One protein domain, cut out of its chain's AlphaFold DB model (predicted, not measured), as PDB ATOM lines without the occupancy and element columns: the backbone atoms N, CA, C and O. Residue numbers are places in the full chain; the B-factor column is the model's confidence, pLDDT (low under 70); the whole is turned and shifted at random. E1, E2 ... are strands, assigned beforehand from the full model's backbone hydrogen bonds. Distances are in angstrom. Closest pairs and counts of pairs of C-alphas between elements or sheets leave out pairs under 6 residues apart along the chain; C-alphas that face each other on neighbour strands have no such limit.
ATOM      1  N   ARG A 225     266.795 216.356 229.720       71.25
ATOM      2  CA  ARG A 225     266.692 217.242 228.557       71.25
ATOM      3  C   ARG A 225     265.722 216.630 227.548       71.25
ATOM      4  O   ARG A 225     265.782 215.434 227.274       71.25
ATOM      5  N   VAL A 226     264.789 217.438 227.054       71.62
ATOM      6  CA  VAL A 226     263.789 217.063 226.051       71.62
ATOM      7  C   VAL A 226     263.678 218.197 225.045       71.62
ATOM      8  O   VAL A 226     263.658 219.366 225.409       71.62
ATOM      9  N   TYR A 227     263.588 217.851 223.771       71.50
ATOM     10  CA  TYR A 227     263.545 218.820 222.689       71.50
ATOM     11  C   TYR A 227     262.118 218.963 222.137       71.50
ATOM     12  O   TYR A 227     261.415 217.966 221.939       71.50
ATOM     13  N   MET A 228     261.662 220.196 221.910       71.12
ATOM     14  CA  MET A 228     260.285 220.490 221.496       71.12
ATOM     15  C   MET A 228     260.087 220.399 219.972       71.12
ATOM     16  O   MET A 228     260.014 221.401 219.275       71.12
ATOM     17  N   TYR A 229     259.917 219.176 219.459       56.66
ATOM     18  CA  TYR A 229     259.626 218.905 218.036       56.66
ATOM     19  C   TYR A 229     258.151 219.002 217.635       56.66
ATOM     20  O   TYR A 229     257.748 218.395 216.644       56.66
ATOM     21  N   ALA A 230     257.320 219.691 218.414       54.28
ATOM     22  CA  ALA A 230     255.907 219.869 218.106       54.28
ATOM     23  C   ALA A 230     255.287 220.991 218.941       54.28
ATOM     24  O   ALA A 230     255.766 221.323 220.030       54.28
ATOM     25  N   ASN A 231     254.109 221.447 218.508       55.88
ATOM     26  CA  ASN A 231     253.154 222.101 219.392       55.88
ATOM     27  C   ASN A 231     252.673 221.103 220.466       55.88
ATOM     28  O   ASN A 231     251.661 220.414 220.325       55.88
ATOM     29  N   ASN A 232     253.380 221.124 221.595       61.28
ATOM     30  CA  ASN A 232     253.077 220.476 222.872       61.28
ATOM     31  C   ASN A 232     253.330 218.943 222.970       61.28
ATOM     32  O   ASN A 232     252.370 218.166 223.092       61.28
ATOM     33  N   PRO A 233     254.596 218.469 222.949       73.12
ATOM     34  CA  PRO A 233     254.913 217.048 223.080       73.12
ATOM     35  C   PRO A 233     254.538 216.476 224.460       73.12
ATOM     36  O   PRO A 233     254.612 217.145 225.494       73.12
ATOM     37  N   MET A 234     254.153 215.198 224.465       81.56
ATOM     38  CA  MET A 234     253.920 214.419 225.683       81.56
ATOM     39  C   MET A 234     255.228 213.806 226.182       81.56
ATOM     40  O   MET A 234     255.929 213.139 225.424       81.56
ATOM     41  N   ILE A 235     255.510 213.974 227.469       84.12
ATOM     42  CA  ILE A 235     256.666 213.404 228.157       84.12
ATOM     43  C   ILE A 235     256.167 212.408 229.204       84.12
ATOM     44  O   ILE A 235     255.388 212.764 230.093       84.12
ATOM     45  N   ASP A 236     256.659 211.171 229.110       86.94
ATOM     46  CA  ASP A 236     256.621 210.201 230.204       86.94
ATOM     47  C   ASP A 236     257.807 210.496 231.151       86.94
ATOM     48  O   ASP A 236     258.975 210.410 230.745       86.94
ATOM     49  N   VAL A 237     257.503 210.841 232.407       87.06
ATOM     50  CA  VAL A 237     258.469 210.949 233.520       87.06
ATOM     51  C   VAL A 237     258.155 209.860 234.537       87.06
ATOM     52  O   VAL A 237     256.992 209.684 234.904       87.06
ATOM     53  N   ARG A 238     259.160 209.108 234.989       90.44
ATOM     54  CA  ARG A 238     258.970 207.934 235.857       90.44
ATOM     55  C   ARG A 238     259.449 208.160 237.293       90.44
ATOM     56  O   ARG A 238     260.244 209.047 237.584       90.44
ATOM     57  N   ALA A 239     258.949 207.327 238.196       90.19
ATOM     58  CA  ALA A 239     259.428 207.155 239.556       90.19
ATOM     59  C   ALA A 239     260.101 205.780 239.671       90.19
ATOM     60  O   ALA A 239     259.547 204.775 239.234       90.19
ATOM     61  N   ASN A 240     261.284 205.741 240.280       89.31
ATOM     62  CA  ASN A 240     262.028 204.518 240.605       89.31
ATOM     63  C   ASN A 240     262.007 204.217 242.119       89.31
ATOM     64  O   ASN A 240     262.801 203.410 242.606       89.31
ATOM     65  N   SER A 241     261.119 204.898 242.848       89.31
ATOM     66  CA  SER A 241     260.881 204.794 244.290       89.31
ATOM     67  C   SER A 241     260.650 203.358 244.749       89.31
ATOM     68  O   SER A 241     260.056 202.553 244.027       89.31
ATOM     69  N   LYS A 242     261.073 203.044 245.976       88.62
ATOM     70  CA  LYS A 242     260.889 201.717 246.577       88.62
ATOM     71  C   LYS A 242     260.535 201.834 248.053       88.62
ATOM     72  O   LYS A 242     261.120 202.634 248.783       88.62
ATOM     73  N   ASP A 243     259.611 200.986 248.482       86.69
ATOM     74  CA  ASP A 243     259.434 200.623 249.883       86.69
ATOM     75  C   ASP A 243     260.337 199.414 250.187       86.69
ATOM     76  O   ASP A 243     260.436 198.497 249.367       86.69
ATOM     77  N   LEU A 244     261.028 199.412 251.331       81.12
ATOM     78  CA  LEU A 244     261.997 198.360 251.676       81.12
ATOM     79  C   LEU A 244     261.347 196.999 251.968       81.12
ATOM     80  O   LEU A 244     262.024 195.976 251.862       81.12
ATOM     81  N   TYR A 245     260.051 196.979 252.287       81.56
ATOM     82  CA  TYR A 245     259.264 195.766 252.517       81.56
ATOM     83  C   TYR A 245     258.274 195.477 251.378       81.56
ATOM     84  O   TYR A 245     257.485 194.541 251.475       81.56
ATOM     85  N   GLY A 246     258.328 196.249 250.285       83.56
ATOM     86  CA  GLY A 246     257.468 196.057 249.117       83.56
ATOM     87  C   GLY A 246     256.019 196.505 249.318       83.56
ATOM     88  O   GLY A 246     255.137 195.989 248.635       83.56
ATOM     89  N   ALA A 247     255.758 197.435 250.245       84.56
ATOM     90  CA  ALA A 247     254.419 197.990 250.438       84.56
ATOM     91  C   ALA A 247     253.883 198.696 249.176       84.56
ATOM     92  O   ALA A 247     254.634 199.260 248.377       84.56
ATOM     93  N   ASP A 248     252.558 198.689 249.031       90.50
ATOM     94  CA  ASP A 248     251.839 199.263 247.894       90.50
ATOM     95  C   ASP A 248     252.022 200.797 247.863       90.50
ATOM     96  O   ASP A 248     251.563 201.512 248.758       90.50
ATOM     97  N   LEU A 249     252.728 201.314 246.850       93.69
ATOM     98  CA  LEU A 249     253.069 202.737 246.752       93.69
ATOM     99  C   LEU A 249     252.044 203.542 245.946       93.69
ATOM    100  O   LEU A 249     251.559 203.123 244.893       93.69
ATOM    101  N   THR A 250     251.793 204.762 246.414       96.00
ATOM    102  CA  THR A 250     251.027 205.794 245.711       96.00
ATOM    103  C   THR A 250     251.908 206.998 245.384       96.00
ATOM    104  O   THR A 250     252.836 207.328 246.121       96.00
ATOM    105  N   TYR A 251     251.613 207.654 244.263       96.12
ATOM    106  CA  TYR A 251     252.442 208.675 243.627       96.12
ATOM    107  C   TYR A 251     251.599 209.910 243.288       96.12
ATOM    108  O   TYR A 251     250.521 209.798 242.690       96.12
ATOM    109  N   LYS A 252     252.097 211.101 243.621       95.88
ATOM    110  CA  LYS A 252     251.520 212.385 243.203       95.88
ATOM    111  C   LYS A 252     252.630 213.300 242.698       95.88
ATOM    112  O   LYS A 252     253.569 213.589 243.430       95.88
ATOM    113  N   TRP A 253     252.504 213.775 241.467       94.56
ATOM    114  CA  TRP A 253     253.421 214.741 240.877       94.56
ATOM    115  C   TRP A 253     252.861 216.163 240.987       94.56
ATOM    116  O   TRP A 253     251.705 216.416 240.648       94.56
ATOM    117  N   GLU A 254     253.688 217.104 241.436       94.19
ATOM    118  CA  GLU A 254     253.360 218.529 241.499       94.19
ATOM    119  C   GLU A 254     254.291 219.339 240.591       94.19
ATOM    120  O   GLU A 254     255.513 219.196 240.647       94.19
ATOM    121  N   LEU A 255     253.719 220.232 239.781       94.75
ATOM    122  CA  LEU A 255     254.483 221.219 239.024       94.75
ATOM    123  C   LEU A 255     254.844 222.371 239.971       94.75
ATOM    124  O   LEU A 255     253.970 223.102 240.432       94.75
ATOM    125  N   ARG A 256     256.133 222.502 240.296       92.81
ATOM    126  CA  ARG A 256     256.673 223.526 241.210       92.81
ATOM    127  C   ARG A 256     256.951 224.841 240.473       92.81
ATOM    128  O   ARG A 256     256.812 225.910 241.051       92.81
ATOM    129  N   ASN A 257     257.347 224.762 239.202       93.56
ATOM    130  CA  ASN A 257     257.636 225.903 238.330       93.56
ATOM    131  C   ASN A 257     257.612 225.472 236.849       93.56
ATOM    132  O   ASN A 257     257.870 224.311 236.538       93.56
ATOM    133  N   CYS A 258     257.334 226.409 235.945       94.12
ATOM    134  CA  CYS A 258     257.386 226.236 234.488       94.12
ATOM    135  C   CYS A 258     257.773 227.570 233.806       94.12
ATOM    136  O   CYS A 258     257.833 228.598 234.499       94.12
ATOM    137  N   PRO A 259     258.037 227.589 232.483       92.19
ATOM    138  CA  PRO A 259     258.315 228.818 231.736       92.19
ATOM    139  C   PRO A 259     257.180 229.840 231.871       92.19
ATOM    140  O   PRO A 259     256.007 229.474 231.891       92.19
ATOM    141  N   GLU A 260     257.499 231.135 231.925       90.31
ATOM    142  CA  GLU A 260     256.486 232.186 232.141       90.31
ATOM    143  C   GLU A 260     255.448 232.280 231.010       90.31
ATOM    144  O   GLU A 260     254.313 232.692 231.243       90.31
ATOM    145  N   THR A 261     255.816 231.850 229.804       90.12
ATOM    146  CA  THR A 261     254.949 231.782 228.619       90.12
ATOM    147  C   THR A 261     254.097 230.507 228.547       90.12
ATOM    148  O   THR A 261     253.297 230.372 227.619       90.12
ATOM    149  N   SER A 262     254.280 229.556 229.474       93.56
ATOM    150  CA  SER A 262     253.528 228.297 229.512       93.56
ATOM    151  C   SER A 262     252.062 228.541 229.858       93.56
ATOM    152  O   SER A 262     251.744 229.270 230.789       93.56
ATOM    153  N   ASN A 263     251.162 227.822 229.196       92.38
ATOM    154  CA  ASN A 263     249.751 227.698 229.552       92.38
ATOM    155  C   ASN A 263     249.538 227.099 230.955       92.38
ATOM    156  O   ASN A 263     248.429 227.185 231.484       92.38
ATOM    157  N   SER A 264     250.561 226.476 231.553       94.19
ATOM    158  CA  SER A 264     250.554 226.024 232.952       94.19
ATOM    159  C   SER A 264     250.847 227.155 233.945       94.19
ATOM    160  O   SER A 264     250.571 226.991 235.132       94.19
ATOM    161  N   ASN A 265     251.360 228.293 233.471       95.25
ATOM    162  CA  ASN A 265     251.530 229.528 234.227       95.25
ATOM    163  C   ASN A 265     250.337 230.477 233.996       95.25
ATOM    164  O   ASN A 265     249.834 230.616 232.883       95.25
ATOM    165  N   ILE A 266     249.913 231.174 235.046       95.06
ATOM    166  CA  ILE A 266     249.026 232.337 234.974       95.06
ATOM    167  C   ILE A 266     249.725 233.467 235.730       95.06
ATOM    168  O   ILE A 266     249.788 233.446 236.957       95.06
ATOM    169  N   THR A 267     250.274 234.449 235.018       94.00
ATOM    170  CA  THR A 267     250.817 235.656 235.657       94.00
ATOM    171  C   THR A 267     249.666 236.580 236.041       94.00
ATOM    172  O   THR A 267     248.854 236.931 235.188       94.00
ATOM    173  N   ILE A 268     249.602 236.973 237.311       92.25
ATOM    174  CA  ILE A 268     248.559 237.844 237.862       92.25
ATOM    175  C   ILE A 268     249.222 239.057 238.521       92.25
ATOM    176  O   ILE A 268     250.363 238.996 238.992       92.25
ATOM    177  N   ILE A 269     248.501 240.174 238.512       92.44
ATOM    178  CA  ILE A 269     248.851 241.410 239.205       92.44
ATOM    179  C   ILE A 269     247.791 241.627 240.291       92.44
ATOM    180  O   ILE A 269     246.599 241.583 239.988       92.44
ATOM    181  N   ASP A 270     248.210 241.834 241.539       88.81
ATOM    182  CA  ASP A 270     247.316 242.273 242.613       88.81
ATOM    183  C   ASP A 270     246.696 243.631 242.265       88.81
ATOM    184  O   ASP A 270     247.398 244.552 241.838       88.81
ATOM    185  N   GLY A 271     245.385 243.746 242.463       80.00
ATOM    186  CA  GLY A 271     244.672 244.999 242.268       80.00
ATOM    187  C   GLY A 271     244.751 245.898 243.499       80.00
ATOM    188  O   GLY A 271     245.152 247.056 243.386       80.00
ATOM    189  N   TRP A 272     244.310 245.376 244.648       83.50
ATOM    190  CA  TRP A 272     243.948 246.188 245.817       83.50
ATOM    191  C   TRP A 272     244.179 245.471 247.161       83.50
ATOM    192  O   TRP A 272     243.318 245.521 248.042       83.50
ATOM    193  N   THR A 273     245.333 244.824 247.357       82.44
ATOM    194  CA  THR A 273     245.752 244.408 248.709       82.44
ATOM    195  C   THR A 273     245.927 245.654 249.590       82.44
ATOM    196  O   THR A 273     246.759 246.524 249.322       82.44
ATOM    197  N   THR A 274     245.080 245.782 250.616       83.00
ATOM    198  CA  THR A 274     244.897 247.005 251.435       83.00
ATOM    199  C   THR A 274     245.169 246.784 252.924       83.00
ATOM    200  O   THR A 274     245.102 247.717 253.724       83.00
ATOM    201  N   GLU A 275     245.521 245.558 253.293       87.06
ATOM    202  CA  GLU A 275     245.870 245.120 254.633       87.06
ATOM    203  C   GLU A 275     247.061 245.915 255.206       87.06
ATOM    204  O   GLU A 275     248.035 246.231 254.514       87.06
ATOM    205  N   THR A 276     246.978 246.257 256.496       89.00
ATOM    206  CA  THR A 276     248.004 247.029 257.226       89.00
ATOM    207  C   THR A 276     249.184 246.187 257.699       89.00
ATOM    208  O   THR A 276     250.236 246.733 258.023       89.00
ATOM    209  N   ASP A 277     249.015 244.866 257.708       93.19
ATOM    210  CA  ASP A 277     249.997 243.866 258.118       93.19
ATOM    211  C   ASP A 277     250.280 242.884 256.969       93.19
ATOM    212  O   ASP A 277     249.622 242.912 255.927       93.19
ATOM    213  N   TRP A 278     251.276 242.012 257.143       94.44
ATOM    214  CA  TRP A 278     251.584 240.975 256.156       94.44
ATOM    215  C   TRP A 278     250.409 240.004 256.014       94.44
ATOM    216  O   TRP A 278     249.996 239.387 256.997       94.44
ATOM    217  N   THR A 279     249.904 239.841 254.792       94.62
ATOM    218  CA  THR A 279     248.690 239.060 254.507       94.62
ATOM    219  C   THR A 279     248.987 237.785 253.715       94.62
ATOM    220  O   THR A 279     249.996 237.670 253.008       94.62
ATOM    221  N   ASP A 280     248.114 236.791 253.875       95.50
ATOM    222  CA  ASP A 280     248.041 235.560 253.080       95.50
ATOM    223  C   ASP A 280     246.995 235.653 251.955       95.50
ATOM    224  O   ASP A 280     246.868 234.726 251.156       95.50
ATOM    225  N   THR A 281     246.253 236.762 251.895       94.38
ATOM    226  CA  THR A 281     245.114 236.970 251.003       94.38
ATOM    227  C   THR A 281     245.404 238.091 250.006       94.38
ATOM    228  O   THR A 281     245.886 239.154 250.384       94.38
ATOM    229  N   ILE A 282     245.120 237.834 248.728       91.50
ATOM    230  CA  ILE A 282     245.350 238.737 247.588       91.50
ATOM    231  C   ILE A 282     244.003 239.176 247.003       91.50
ATOM    232  O   ILE A 282     243.067 238.370 246.993       91.50
ATOM    233  N   HIS A 283     243.912 240.395 246.457       91.75
ATOM    234  CA  HIS A 283     242.671 240.962 245.908       91.75
ATOM    235  C   HIS A 283     242.791 241.260 244.407       91.75
ATOM    236  O   HIS A 283     243.500 242.171 243.974       91.75
ATOM    237  N   PHE A 284     242.062 240.506 243.587       88.62
ATOM    238  CA  PHE A 284     242.019 240.677 242.135       88.62
ATOM    239  C   PHE A 284     241.084 241.831 241.732       88.62
ATOM    240  O   PHE A 284     239.991 241.981 242.280       88.62
ATOM    241  N   SER A 285     241.474 242.614 240.720       87.31
ATOM    242  CA  SER A 285     240.611 243.650 240.126       87.31
ATOM    243  C   SER A 285     239.500 243.088 239.230       87.31
ATOM    244  O   SER A 285     238.490 243.753 239.016       87.31
ATOM    245  N   GLU A 286     239.688 241.876 238.706       88.31
ATOM    246  CA  GLU A 286     238.738 241.141 237.865       88.31
ATOM    247  C   GLU A 286     238.585 239.712 238.410       88.31
ATOM    248  O   GLU A 286     239.557 239.174 238.948       88.31
ATOM    249  N   PRO A 287     237.404 239.075 238.305       88.88
ATOM    250  CA  PRO A 287     237.181 237.762 238.897       88.88
ATOM    251  C   PRO A 287     237.876 236.633 238.122       88.88
ATOM    252  O   PRO A 287     237.710 236.513 236.907       88.88
ATOM    253  N   ILE A 288     238.604 235.757 238.825       88.94
ATOM    254  CA  ILE A 288     239.421 234.692 238.209       88.94
ATOM    255  C   ILE A 288     238.959 233.308 238.680       88.94
ATOM    256  O   ILE A 288     238.877 233.027 239.874       88.94
ATOM    257  N   ILE A 289     238.694 232.401 237.734       90.81
ATOM    258  CA  ILE A 289     238.309 231.013 238.031       90.81
ATOM    259  C   ILE A 289     239.563 230.207 238.406       90.81
ATOM    260  O   ILE A 289     240.320 229.763 237.540       90.81
ATOM    261  N   LEU A 290     239.767 230.006 239.708       93.44
ATOM    262  CA  LEU A 290     240.863 229.227 240.294       93.44
ATOM    263  C   LEU A 290     240.313 228.108 241.192       93.44
ATOM    264  O   LEU A 290     239.151 228.128 241.594       93.44
ATOM    265  N   THR A 291     241.153 227.125 241.522       93.00
ATOM    266  CA  THR A 291     240.813 226.033 242.454       93.00
ATOM    267  C   THR A 291     241.981 225.754 243.402       93.00
ATOM    268  O   THR A 291     243.136 226.011 243.068       93.00
ATOM    269  N   THR A 292     241.695 225.245 244.605       94.25
ATOM    270  CA  THR A 292     242.658 225.117 245.724       94.25
ATOM    271  C   THR A 292     243.808 224.127 245.489       94.25
ATOM    272  O   THR A 292     244.759 224.081 246.262       94.25
ATOM    273  N   ASN A 293     243.762 223.339 244.412       92.00
ATOM    274  CA  ASN A 293     244.865 222.476 243.982       92.00
ATOM    275  C   ASN A 293     245.893 223.191 243.076       92.00
ATOM    276  O   ASN A 293     246.924 222.593 242.762       92.00
ATOM    277  N   TYR A 294     245.648 224.440 242.669       95.06
ATOM    278  CA  TYR A 294     246.653 225.305 242.043       95.06
ATOM    279  C   TYR A 294     247.663 225.784 243.113       95.06
ATOM    280  O   TYR A 294     247.419 225.671 244.317       95.06
ATOM    281  N   LYS A 295     248.812 226.321 242.690       95.06
ATOM    282  CA  LYS A 295     249.869 226.817 243.594       95.06
ATOM    283  C   LYS A 295     250.263 228.249 243.236       95.06
ATOM    284  O   LYS A 295     250.376 228.558 242.053       95.06
ATOM    285  N   VAL A 296     250.551 229.099 244.220       95.38
ATOM    286  CA  VAL A 296     251.113 230.444 243.982       95.38
ATOM    287  C   VAL A 296     252.638 230.397 244.056       95.38
ATOM    288  O   VAL A 296     253.192 229.910 245.037       95.38
ATOM    289  N   VAL A 297     253.320 230.945 243.051       94.31
ATOM    290  CA  VAL A 297     254.745 231.294 243.078       94.31
ATOM    291  C   VAL A 297     254.882 232.799 243.300       94.31
ATOM    292  O   VAL A 297     254.532 233.603 242.432       94.31
ATOM    293  N   TYR A 298     255.447 233.179 244.444       94.38
ATOM    294  CA  TYR A 298     255.762 234.568 244.784       94.38
ATOM    295  C   TYR A 298     257.102 234.651 245.518       94.38
ATOM    296  O   TYR A 298     257.407 233.795 246.347       94.38
ATOM    297  N   ASN A 299     257.924 235.661 245.201       92.12
ATOM    298  CA  ASN A 299     259.256 235.863 245.796       92.12
ATOM    299  C   ASN A 299     260.055 234.537 245.898       92.12
ATOM    300  O   ASN A 299     260.544 234.149 246.961       92.12
ATOM    301  N   ASN A 300     260.075 233.786 244.792       90.19
ATOM    302  CA  ASN A 300     260.673 232.458 244.607       90.19
ATOM    303  C   ASN A 300     260.248 231.340 245.590       90.19
ATOM    304  O   ASN A 300     260.830 230.256 245.554       90.19
ATOM    305  N   GLY A 301     259.253 231.551 246.453       91.69
ATOM    306  CA  GLY A 301     258.586 230.481 247.199       91.69
ATOM    307  C   GLY A 301     257.403 229.902 246.419       91.69
ATOM    308  O   GLY A 301     256.901 230.547 245.498       91.69
ATOM    309  N   LEU A 302     256.960 228.704 246.809       93.44
ATOM    310  CA  LEU A 302     255.702 228.102 246.365       93.44
ATOM    311  C   LEU A 302     254.750 227.990 247.560       93.44
ATOM    312  O   LEU A 302     255.184 227.664 248.664       93.44
ATOM    313  N   TYR A 303     253.465 228.245 247.333       95.38
ATOM    314  CA  TYR A 303     252.451 228.312 248.381       95.38
ATOM    315  C   TYR A 303     251.166 227.614 247.931       95.38
ATOM    316  O   TYR A 303     250.734 227.763 246.784       95.38
ATOM    317  N   ASP A 304     250.564 226.839 248.832       94.81
ATOM    318  CA  ASP A 304     249.285 226.169 248.588       94.81
ATOM    319  C   ASP A 304     248.138 227.163 248.745       94.81
ATOM    320  O   ASP A 304     248.167 227.991 249.656       94.81
ATOM    321  N   ILE A 305     247.121 227.058 247.890       96.19
ATOM    322  CA  ILE A 305     245.917 227.887 247.959       96.19
ATOM    323  C   ILE A 305     244.938 227.256 248.952       96.19
ATOM    324  O   ILE A 305     244.434 226.154 248.733       96.19
ATOM    325  N   THR A 306     244.658 227.958 250.046       97.06
ATOM    326  CA  THR A 306     243.744 227.514 251.107       97.06
ATOM    327  C   THR A 306     242.298 227.911 250.817       97.06
ATOM    328  O   THR A 306     241.386 227.152 251.144       97.06
ATOM    329  N   SER A 307     242.074 229.057 250.163       96.44
ATOM    330  CA  SER A 307     240.740 229.534 249.782       96.44
ATOM    331  C   SER A 307     240.750 230.276 248.438       96.44
ATOM    332  O   SER A 307     241.750 230.882 248.055       96.44
ATOM    333  N   VAL A 308     239.623 230.224 247.722       95.31
ATOM    334  CA  VAL A 308     239.358 231.012 246.508       95.31
ATOM    335  C   VAL A 308     237.946 231.580 246.603       95.31
ATOM    336  O   VAL A 308     236.987 230.834 246.799       95.31
ATOM    337  N   SER A 309     237.825 232.889 246.415       94.38
ATOM    338  CA  SER A 309     236.579 233.611 246.139       94.38
ATOM    339  C   SER A 309     236.701 234.292 244.765       94.38
ATOM    340  O   SER A 309     237.805 234.352 244.230       94.38
ATOM    341  N   PRO A 310     235.624 234.842 244.165       92.31
ATOM    342  CA  PRO A 310     235.710 235.441 242.830       92.31
ATOM    343  C   PRO A 310     236.821 236.493 242.699       92.31
ATOM    344  O   PRO A 310     237.596 236.437 241.749       92.31
ATOM    345  N   ASN A 311     236.943 237.385 243.689       92.62
ATOM    346  CA  ASN A 311     237.896 238.498 243.678       92.62
ATOM    347  C   ASN A 311     239.053 238.324 244.681       92.62
ATOM    348  O   ASN A 311     239.864 239.236 244.804       92.62
ATOM    349  N   THR A 312     239.146 237.207 245.414       93.75
ATOM    350  CA  THR A 312     240.229 237.002 246.393       93.75
ATOM    351  C   THR A 312     240.759 235.575 246.413       93.75
ATOM    352  O   THR A 312     240.060 234.615 246.082       93.75
ATOM    353  N   LEU A 313     242.013 235.430 246.826       95.62
ATOM    354  CA  LEU A 313     242.684 234.145 246.980       95.62
ATOM    355  C   LEU A 313     243.512 234.160 248.258       95.62
ATOM    356  O   LEU A 313     244.295 235.084 248.453       95.62
ATOM    357  N   THR A 314     243.363 233.126 249.084       96.25
ATOM    358  CA  THR A 314     244.137 232.927 250.319       96.25
ATOM    359  C   THR A 314     245.120 231.778 250.127       96.25
ATOM    360  O   THR A 314     244.767 230.752 249.536       96.25
ATOM    361  N   ILE A 315     246.342 231.919 250.641       96.81
ATOM    362  CA  ILE A 315     247.364 230.863 250.649       96.81
ATOM    363  C   ILE A 315     247.698 230.366 252.064       96.81
ATOM    364  O   ILE A 315     247.123 230.797 253.057       96.81
ATOM    365  N   ASN A 316     248.624 229.412 252.165       95.81
ATOM    366  CA  ASN A 316     249.000 228.749 253.416       95.81
ATOM    367  C   ASN A 316     249.917 229.556 254.370       95.81
ATOM    368  O   ASN A 316     250.218 229.057 255.455       95.81
ATOM    369  N   LYS A 317     250.407 230.746 253.981       95.25
ATOM    370  CA  LYS A 317     251.364 231.572 254.753       95.25
ATOM    371  C   LYS A 317     251.167 233.071 254.438       95.25
ATOM    372  O   LYS A 317     251.075 233.397 253.255       95.25
ATOM    373  N   PRO A 318     251.204 233.988 255.426       94.12
ATOM    374  CA  PRO A 318     251.208 235.425 255.163       94.12
ATOM    375  C   PRO A 318     252.575 235.878 254.638       94.12
ATOM    376  O   PRO A 318     253.585 235.795 255.339       94.12
ATOM    377  N   ILE A 319     252.618 236.309 253.375       94.12
ATOM    378  CA  ILE A 319     253.858 236.653 252.649       94.12
ATOM    379  C   ILE A 319     253.744 237.913 251.793       94.12
ATOM    380  O   ILE A 319     254.754 238.343 251.235       94.12
ATOM    381  N   PHE A 320     252.544 238.466 251.626       93.12
ATOM    382  CA  PHE A 320     252.352 239.669 250.833       93.12
ATOM    383  C   PHE A 320     252.585 240.881 251.738       93.12
ATOM    384  O   PHE A 320     252.007 240.936 252.827       93.12
ATOM    385  N   PRO A 321     253.479 241.810 251.352       91.62
ATOM    386  CA  PRO A 321     253.791 242.967 252.178       91.62
ATOM    387  C   PRO A 321     252.564 243.882 252.324       91.62
ATOM    388  O   PRO A 321     251.772 243.996 251.385       91.62
ATOM    389  N   PRO A 322     252.405 244.554 253.477       89.75
ATOM    390  CA  PRO A 322     251.255 245.411 253.744       89.75
ATOM    391  C   PRO A 322     251.123 246.559 252.739       89.75
ATOM    392  O   PRO A 322     252.122 247.074 252.226       89.75
ATOM    393  N   SER A 323     249.876 246.979 252.497       86.44
ATOM    394  CA  SER A 323     249.500 248.161 251.696       86.44
ATOM    395  C   SER A 323     250.176 248.249 250.316       86.44
ATOM    396  O   SER A 323     250.419 249.340 249.798       86.44
ATOM    397  N   SER A 324     250.520 247.100 249.732       83.31
ATOM    398  CA  SER A 324     251.322 246.997 248.514       83.31
ATOM    399  C   SER A 324     250.448 246.551 247.347       83.31
ATOM    400  O   SER A 324     250.126 245.375 247.231       83.31
ATOM    401  N   THR A 325     250.085 247.483 246.467       87.56
ATOM    402  CA  THR A 325     249.311 247.198 245.249       87.56
ATOM    403  C   THR A 325     250.214 246.851 244.065       87.56
ATOM    404  O   THR A 325     251.413 247.148 244.056       87.56
ATOM    405  N   GLY A 326     249.662 246.208 243.032       88.31
ATOM    406  CA  GLY A 326     250.413 245.888 241.814       88.31
ATOM    407  C   GLY A 326     251.421 244.739 241.968       88.31
ATOM    408  O   GLY A 326     252.264 244.543 241.084       88.31
ATOM    409  N   ILE A 327     251.353 243.976 243.068       91.12
ATOM    410  CA  ILE A 327     252.212 242.811 243.322       91.12
ATOM    411  C   ILE A 327     252.060 241.817 242.170       91.12
ATOM    412  O   ILE A 327     250.969 241.315 241.914       91.12
ATOM    413  N   ARG A 328     253.163 241.484 241.495       92.81
ATOM    414  CA  ARG A 328     253.174 240.442 240.461       92.81
ATOM    415  C   ARG A 328     253.517 239.087 241.063       92.81
ATOM    416  O   ARG A 328     254.522 238.945 241.760       92.81
ATOM    417  N   PHE A 329     252.709 238.088 240.743       93.81
ATOM    418  CA  PHE A 329     252.915 236.694 241.127       93.81
ATOM    419  C   PHE A 329     252.463 235.771 239.995       93.81
ATOM    420  O   PHE A 329     251.813 236.184 239.032       93.81
ATOM    421  N   ARG A 330     252.858 234.505 240.091       95.00
ATOM    422  CA  ARG A 330     252.534 233.464 239.114       95.00
ATOM    423  C   ARG A 330     251.678 232.405 239.792       95.00
ATOM    424  O   ARG A 330     251.983 232.015 240.912       95.00
ATOM    425  N   ILE A 331     250.628 231.923 239.141       95.75
ATOM    426  CA  ILE A 331     249.868 230.754 239.591       95.75
ATOM    427  C   ILE A 331     250.167 229.588 238.657       95.75
ATOM    428  O   ILE A 331     250.017 229.692 237.442       95.75
ATOM    429  N   ILE A 332     250.586 228.471 239.242       96.06
ATOM    430  CA  ILE A 332     250.935 227.241 238.540       96.06
ATOM    431  C   ILE A 332     249.745 226.281 238.604       96.06
ATOM    432  O   ILE A 332     249.232 225.969 239.685       96.06
ATOM    433  N   LYS A 333     249.305 225.812 237.433       95.19
ATOM    434  CA  LYS A 333     248.227 224.825 237.294       95.19
ATOM    435  C   LYS A 333     248.708 223.429 237.729       95.19
ATOM    436  O   LYS A 333     249.844 223.054 237.426       95.19
ATOM    437  N   PRO A 334     247.863 222.624 238.395       92.56
ATOM    438  CA  PRO A 334     248.209 221.268 238.785       92.56
ATOM    439  C   PRO A 334     248.228 220.337 237.571       92.56
ATOM    440  O   PRO A 334     247.267 220.246 236.814       92.56
ATOM    441  N   ILE A 335     249.319 219.589 237.442       90.00
ATOM    442  CA  ILE A 335     249.509 218.544 236.424       90.00
ATOM    443  C   ILE A 335     248.819 217.218 236.780       90.00
ATOM    444  O   ILE A 335     248.519 216.420 235.898       90.00
ATOM    445  N   GLN A 336     248.559 216.985 238.069       86.12
ATOM    446  CA  GLN A 336     247.912 215.786 238.590       86.12
ATOM    447  C   GLN A 336     247.029 216.180 239.785       86.12
ATOM    448  O   GLN A 336     247.517 216.715 240.780       86.12
ATOM    449  N   GLY A 337     245.718 215.941 239.687       79.44
ATOM    450  CA  GLY A 337     244.750 216.387 240.700       79.44
ATOM    451  C   GLY A 337     244.703 215.538 241.978       79.44
ATOM    452  O   GLY A 337     244.268 216.028 243.015       79.44
ATOM    453  N   SER A 338     245.146 214.281 241.919       90.12
ATOM    454  CA  SER A 338     244.984 213.277 242.981       90.12
ATOM    455  C   SER A 338     246.152 212.286 243.017       90.12
ATOM    456  O   SER A 338     246.915 212.181 242.060       90.12
ATOM    457  N   TRP A 339     246.294 211.535 244.110       93.94
ATOM    458  CA  TRP A 339     247.234 210.411 244.191       93.94
ATOM    459  C   TRP A 339     246.879 209.299 243.187       93.94
ATOM    460  O   TRP A 339     245.708 209.039 242.917       93.94
ATOM    461  N   SER A 340     247.904 208.639 242.646       93.81
ATOM    462  CA  SER A 340     247.817 207.585 241.628       93.81
ATOM    463  C   SER A 340     248.587 206.341 242.075       93.81
ATOM    464  O   SER A 340     249.577 206.464 242.791       93.81
ATOM    465  N   LYS A 341     248.195 205.141 241.626       94.06
ATOM    466  CA  LYS A 341     249.031 203.929 241.766       94.06
ATOM    467  C   LYS A 341     250.125 203.818 240.694       94.06
ATOM    468  O   LYS A 341     251.019 202.989 240.814       94.06
ATOM    469  N   TYR A 342     250.066 204.632 239.640       93.19
ATOM    470  CA  TYR A 342     251.020 204.560 238.536       93.19
ATOM    471  C   TYR A 342     252.318 205.317 238.868       93.19
ATOM    472  O   TYR A 342     252.251 206.515 239.156       93.19
ATOM    473  N   PRO A 343     253.503 204.681 238.759       91.62
ATOM    474  CA  PRO A 343     254.803 205.301 239.025       91.62
ATOM    475  C   PRO A 343     255.279 206.183 237.857       91.62
ATOM    476  O   PRO A 343     256.471 206.252 237.566       91.62
ATOM    477  N   TYR A 344     254.367 206.823 237.123       91.56
ATOM    478  CA  TYR A 344     254.714 207.702 236.011       91.56
ATOM    479  C   TYR A 344     253.702 208.832 235.826       91.56
ATOM    480  O   TYR A 344     252.506 208.689 236.082       91.56
ATOM    481  N   LEU A 345     254.221 209.956 235.354       92.44
ATOM    482  CA  LEU A 345     253.499 211.150 234.956       92.44
ATOM    483  C   LEU A 345     253.480 211.225 233.429       92.44
ATOM    484  O   LEU A 345     254.529 211.129 232.794       92.44
ATOM    485  N   ARG A 346     252.295 211.470 232.862       89.62
ATOM    486  CA  ARG A 346     252.124 211.908 231.473       89.62
ATOM    487  C   ARG A 346     251.890 213.403 231.447       89.62
ATOM    488  O   ARG A 346     250.781 213.856 231.719       89.62
ATOM    489  N   PHE A 347     252.937 214.158 231.138       85.44
ATOM    490  CA  PHE A 347     252.907 215.616 231.160       85.44
ATOM    491  C   PHE A 347     253.117 216.198 229.764       85.44
ATOM    492  O   PHE A 347     253.957 215.730 229.000       85.44
ATOM    493  N   ARG A 348     252.337 217.227 229.436       87.88
ATOM    494  CA  ARG A 348     252.464 218.003 228.205       87.88
ATOM    495  C   ARG A 348     253.268 219.262 228.506       87.88
ATOM    496  O   ARG A 348     252.744 220.167 229.154       87.88
ATOM    497  N   VAL A 349     254.500 219.328 228.013       89.94
ATOM    498  CA  VAL A 349     255.228 220.603 227.926       89.94
ATOM    499  C   VAL A 349     254.730 221.356 226.702       89.94
ATOM    500  O   VAL A 349     254.314 220.739 225.726       89.94
ATOM    501  N   ASP A 350     254.713 222.679 226.768       89.12
ATOM    502  CA  ASP A 350     253.998 223.535 225.816       89.12
ATOM    503  C   ASP A 350     254.790 224.787 225.394       89.12
ATOM    504  O   ASP A 350     254.397 225.485 224.454       89.12
ATOM    505  N   LYS A 351     255.913 225.061 226.072       90.19
ATOM    506  CA  LYS A 351     256.904 226.093 225.752       90.19
ATOM    507  C   LYS A 351     258.315 225.619 226.115       90.19
ATOM    508  O   LYS A 351     258.460 224.842 227.054       90.19
ATOM    509  N   PRO A 352     259.359 226.135 225.453       87.56
ATOM    510  CA  PRO A 352     260.738 225.948 225.895       87.56
ATOM    511  C   PRO A 352     261.024 226.605 227.255       87.56
ATOM    512  O   PRO A 352     260.400 227.598 227.636       87.56
ATOM    513  N   GLY A 353     262.007 226.060 227.966       89.62
ATOM    514  CA  GLY A 353     262.463 226.434 229.301       89.62
ATOM    515  C   GLY A 353     262.366 225.273 230.300       89.62
ATOM    516  O   GLY A 353     262.098 224.126 229.947       89.62
ATOM    517  N   PHE A 354     262.609 225.559 231.579       91.50
ATOM    518  CA  PHE A 354     262.666 224.531 232.622       91.50
ATOM    519  C   PHE A 354     261.311 224.301 233.307       91.50
ATOM    520  O   PHE A 354     260.682 225.243 233.797       91.50
ATOM    521  N   TYR A 355     260.912 223.034 233.422       93.88
ATOM    522  CA  TYR A 355     259.758 222.582 234.204       93.88
ATOM    523  C   TYR A 355     260.244 221.796 235.422       93.88
ATOM    524  O   TYR A 355     260.959 220.806 235.288       93.88
ATOM    525  N   PHE A 356     259.849 222.238 236.612       93.81
ATOM    526  CA  PHE A 356     260.309 221.703 237.892       93.81
ATOM    527  C   PHE A 356     259.205 220.816 238.458       93.81
ATOM    528  O   PHE A 356     258.101 221.296 238.725       93.81
ATOM    529  N   LEU A 357     259.493 219.531 238.626       94.44
ATOM    530  CA  LEU A 357     258.536 218.511 239.032       94.44
ATOM    531  C   LEU A 357     258.939 217.938 240.388       94.44
ATOM    532  O   LEU A 357     260.020 217.368 240.526       94.44
ATOM    533  N   ARG A 358     258.049 218.037 241.376       94.38
ATOM    534  CA  ARG A 358     258.198 217.327 242.649       94.38
ATOM    535  C   ARG A 358     257.379 216.053 242.615       94.38
ATOM    536  O   ARG A 358     256.167 216.092 242.405       94.38
ATOM    537  N   LEU A 359     258.047 214.937 242.847       94.69
ATOM    538  CA  LEU A 359     257.425 213.659 243.124       94.69
ATOM    539  C   LEU A 359     257.130 213.575 244.625       94.69
ATOM    540  O   LEU A 359     258.021 213.772 245.443       94.69
ATOM    541  N   LEU A 360     255.894 213.237 244.978       95.06
ATOM    542  CA  LEU A 360     255.483 212.813 246.314       95.06
ATOM    543  C   LEU A 360     255.142 211.320 246.256       95.06
ATOM    544  O   LEU A 360     254.451 210.883 245.329       95.06
ATOM    545  N   VAL A 361     255.613 210.540 247.229       94.44
ATOM    546  CA  VAL A 361     255.422 209.080 247.277       94.44
ATOM    547  C   VAL A 361     254.975 208.662 248.665       94.44
ATOM    548  O   VAL A 361     255.613 209.042 249.644       94.44
ATOM    549  N   SER A 362     253.912 207.863 248.762       94.94
ATOM    550  CA  SER A 362     253.371 207.413 250.044       94.94
ATOM    551  C   SER A 362     252.967 205.939 250.048       94.94
ATOM    552  O   SER A 362     252.325 205.466 249.111       94.94
ATOM    553  N   ASN A 363     253.287 205.248 251.147       92.69
ATOM    554  CA  ASN A 363     252.778 203.915 251.504       92.69
ATOM    555  C   ASN A 363     251.560 203.997 252.456       92.69
ATOM    556  O   ASN A 363     251.262 203.054 253.181       92.69
ATOM    557  N   GLY A 364     250.889 205.154 252.519       91.50
ATOM    558  CA  GLY A 364     249.760 205.432 253.414       91.50
ATOM    559  C   GLY A 364     250.150 205.815 254.848       91.50
ATOM    560  O   GLY A 364     249.389 206.523 255.501       91.50
ATOM    561  N   MET A 365     251.334 205.410 255.322       87.31
ATOM    562  CA  MET A 365     251.866 205.758 256.651       87.31
ATOM    563  C   MET A 365     252.849 206.931 256.592       87.31
ATOM    564  O   MET A 365     252.752 207.874 257.375       87.31
ATOM    565  N   PHE A 366     253.783 206.890 255.641       90.12
ATOM    566  CA  PHE A 366     254.778 207.938 255.415       90.12
ATOM    567  C   PHE A 366     254.580 208.581 254.045       90.12
ATOM    568  O   PHE A 366     254.025 207.967 253.135       90.12
ATOM    569  N   THR A 367     255.052 209.817 253.892       92.19
ATOM    570  CA  THR A 367     255.224 210.468 252.589       92.19
ATOM    571  C   THR A 367     256.648 210.988 252.490       92.19
ATOM    572  O   THR A 367     257.081 211.727 253.371       92.19
ATOM    573  N   ASP A 368     257.345 210.621 251.422       94.06
ATOM    574  CA  ASP A 368     258.657 211.160 251.057       94.06
ATOM    575  C   ASP A 368     258.560 211.921 249.723       94.06
ATOM    576  O   ASP A 368     257.564 211.793 248.995       94.06
ATOM    577  N   SER A 369     259.562 212.739 249.398       93.19
ATOM    578  CA  SER A 369     259.564 213.533 248.171       93.19
ATOM    579  C   SER A 369     260.935 213.720 247.540       93.19
ATOM    580  O   SER A 369     261.888 214.066 248.231       93.19
ATOM    581  N   ASP A 370     260.975 213.644 246.214       92.44
ATOM    582  CA  ASP A 370     262.152 213.937 245.392       92.44
ATOM    583  C   ASP A 370     261.786 214.960 244.303       92.44
ATOM    584  O   ASP A 370     260.607 215.156 243.992       92.44
ATOM    585  N   GLU A 371     262.775 215.629 243.719       91.12
ATOM    586  CA  GLU A 371     262.572 216.646 242.683       91.12
ATOM    587  C   GLU A 371     263.404 216.355 241.435       91.12
ATOM    588  O   GLU A 371     264.591 216.036 241.502       91.12
ATOM    589  N   THR A 372     262.774 216.532 240.276       91.12
ATOM    590  CA  THR A 372     263.401 216.425 238.960       91.12
ATOM    591  C   THR A 372     263.033 217.621 238.090       91.12
ATOM    592  O   THR A 372     262.075 218.348 238.362       91.12
ATOM    593  N   VAL A 373     263.815 217.848 237.041       89.56
ATOM    594  CA  VAL A 373     263.640 218.976 236.128       89.56
ATOM    595  C   VAL A 373     263.632 218.464 234.702       89.56
ATOM    596  O   VAL A 373     264.543 217.746 234.290       89.56
ATOM    597  N   ILE A 374     262.620 218.876 233.941       89.56
ATOM    598  CA  ILE A 374     262.637 218.764 232.488       89.56
ATOM    599  C   ILE A 374     263.238 220.059 231.943       89.56
ATOM    600  O   ILE A 374     262.649 221.132 232.098       89.56
ATOM    601  N   ALA A 375     264.404 219.961 231.314       87.38
ATOM    602  CA  ALA A 375     264.954 221.025 230.488       87.38
ATOM    603  C   ALA A 375     264.329 220.897 229.097       87.38
ATOM    604  O   ALA A 375     264.620 219.932 228.394       87.38
ATOM    605  N   VAL A 376     263.415 221.801 228.740       86.06
ATOM    606  CA  VAL A 376     262.748 221.776 227.435       86.06
ATOM    607  C   VAL A 376     263.416 222.780 226.519       86.06
ATOM    608  O   VAL A 376     263.216 223.981 226.663       86.06
ATOM    609  N   ASP A 377     264.203 222.307 225.568       81.25
ATOM    610  CA  ASP A 377     264.841 223.180 224.590       81.25
ATOM    611  C   ASP A 377     264.016 223.215 223.293       81.25
ATOM    612  O   ASP A 377     263.432 222.211 222.886       81.25
ATOM    613  N   ASP A 378     263.975 224.373 222.633       72.50
ATOM    614  CA  ASP A 378     263.646 224.474 221.206       72.50
ATOM    615  C   ASP A 378     264.975 224.501 220.441       72.50
ATOM    616  O   ASP A 378     265.579 225.569 220.284       72.50
TER     617      ASP A 378
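This is residues 225 to 378 of the 1057 residues of an uncharacterized protein of Dictyoglomus turgidum (UniProt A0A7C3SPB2). Two lobes of strands stand end to end: one is a single six-strand sheet curled like part of a barrel, E4 E9 E6 E7 E8 E5, and the other is a sheet of long strands, E1 E12 E11 E3, with the small two-strand ribbon E2 and E10 over one of its faces as a loose second layer. The chain enters the curled lobe after E3 and returns from it after E9. The printed part has 154 residues, with no named helix and twelve named strands, E1 to E12 in chain order; the class is all strand, though under half of the residues, 72, are in named elements. The six-strand sheet and the ribbon are antiparallel, the four-strand sheet mixed. The whole is only just compact, close to loose, with a radius of gyration of the C-alphas of 17.4 A and spans of 52 by 41 by 23 A.

Begin with the curled sheet: E4 is residues 265 to 269, E9 328 to 332, E6 295 to 298, E7 301 to 309, E8 312 to 315 and E5 281 to 283. E7 starts at C-alpha 301, (258.586, 230.481, 247.199), measures 22.3 A and bends by 65 degrees at residue 306. In the other lobe find E1, residues 225 to 227, from C-alpha 225 at (266.692, 217.242, 228.557); E3, 250 to 257, 22.4 A; E11, 353 to 362, 29.6 A; and E12, 367 to 377, 32.2 A, ending at C-alpha 377, (264.841, 223.180, 224.590). E2 is residues 234 to 238 and E10 344 to 348.

In the strongly twisted six-strand sheet, E6 E7 E8 form a meander, each strand the antiparallel neighbour of the one before. E5 E6 E7 E8 and E6 E7 E8 E9 are Greek keys, a meander plus a strand that pairs back to its far end. The pairing is staggered: E7 pairs with E6 over residues 301 to 304, N 303 to O 296 at 2.8 A, and with E8 over 305 to 309, N 309 to O 312 at 2.8 A. Look next at E3, whose Asn 257 has its C-alpha 6.8 A from that of Ile 332 in E9, the closest pair. E11 is antiparallel to E3, N 254 to O 358 at 2.8 A, and forms a hairpin with E12, N 353 to O 376 at 2.7 A. E1 is parallel to E12, N 226 to O 375 at 2.8 A. E2 and E10 are antiparallel, N 235 to O 347 at 2.8 A; the closest C-alphas of E3 and E10, Trp 253 and Leu 345, are 6.9 A apart.

The C-alphas of Tyr 245 and Ser 323, the two farthest apart, are 53.3 A from each other. The printed part has no cut. The links E2 to E3, E4 to E5, E5 to E6, E8 to E9 and E9 to E10 are long. Mean pLDDT of the printed part is 89.7; residues 229 to 232 are under 70.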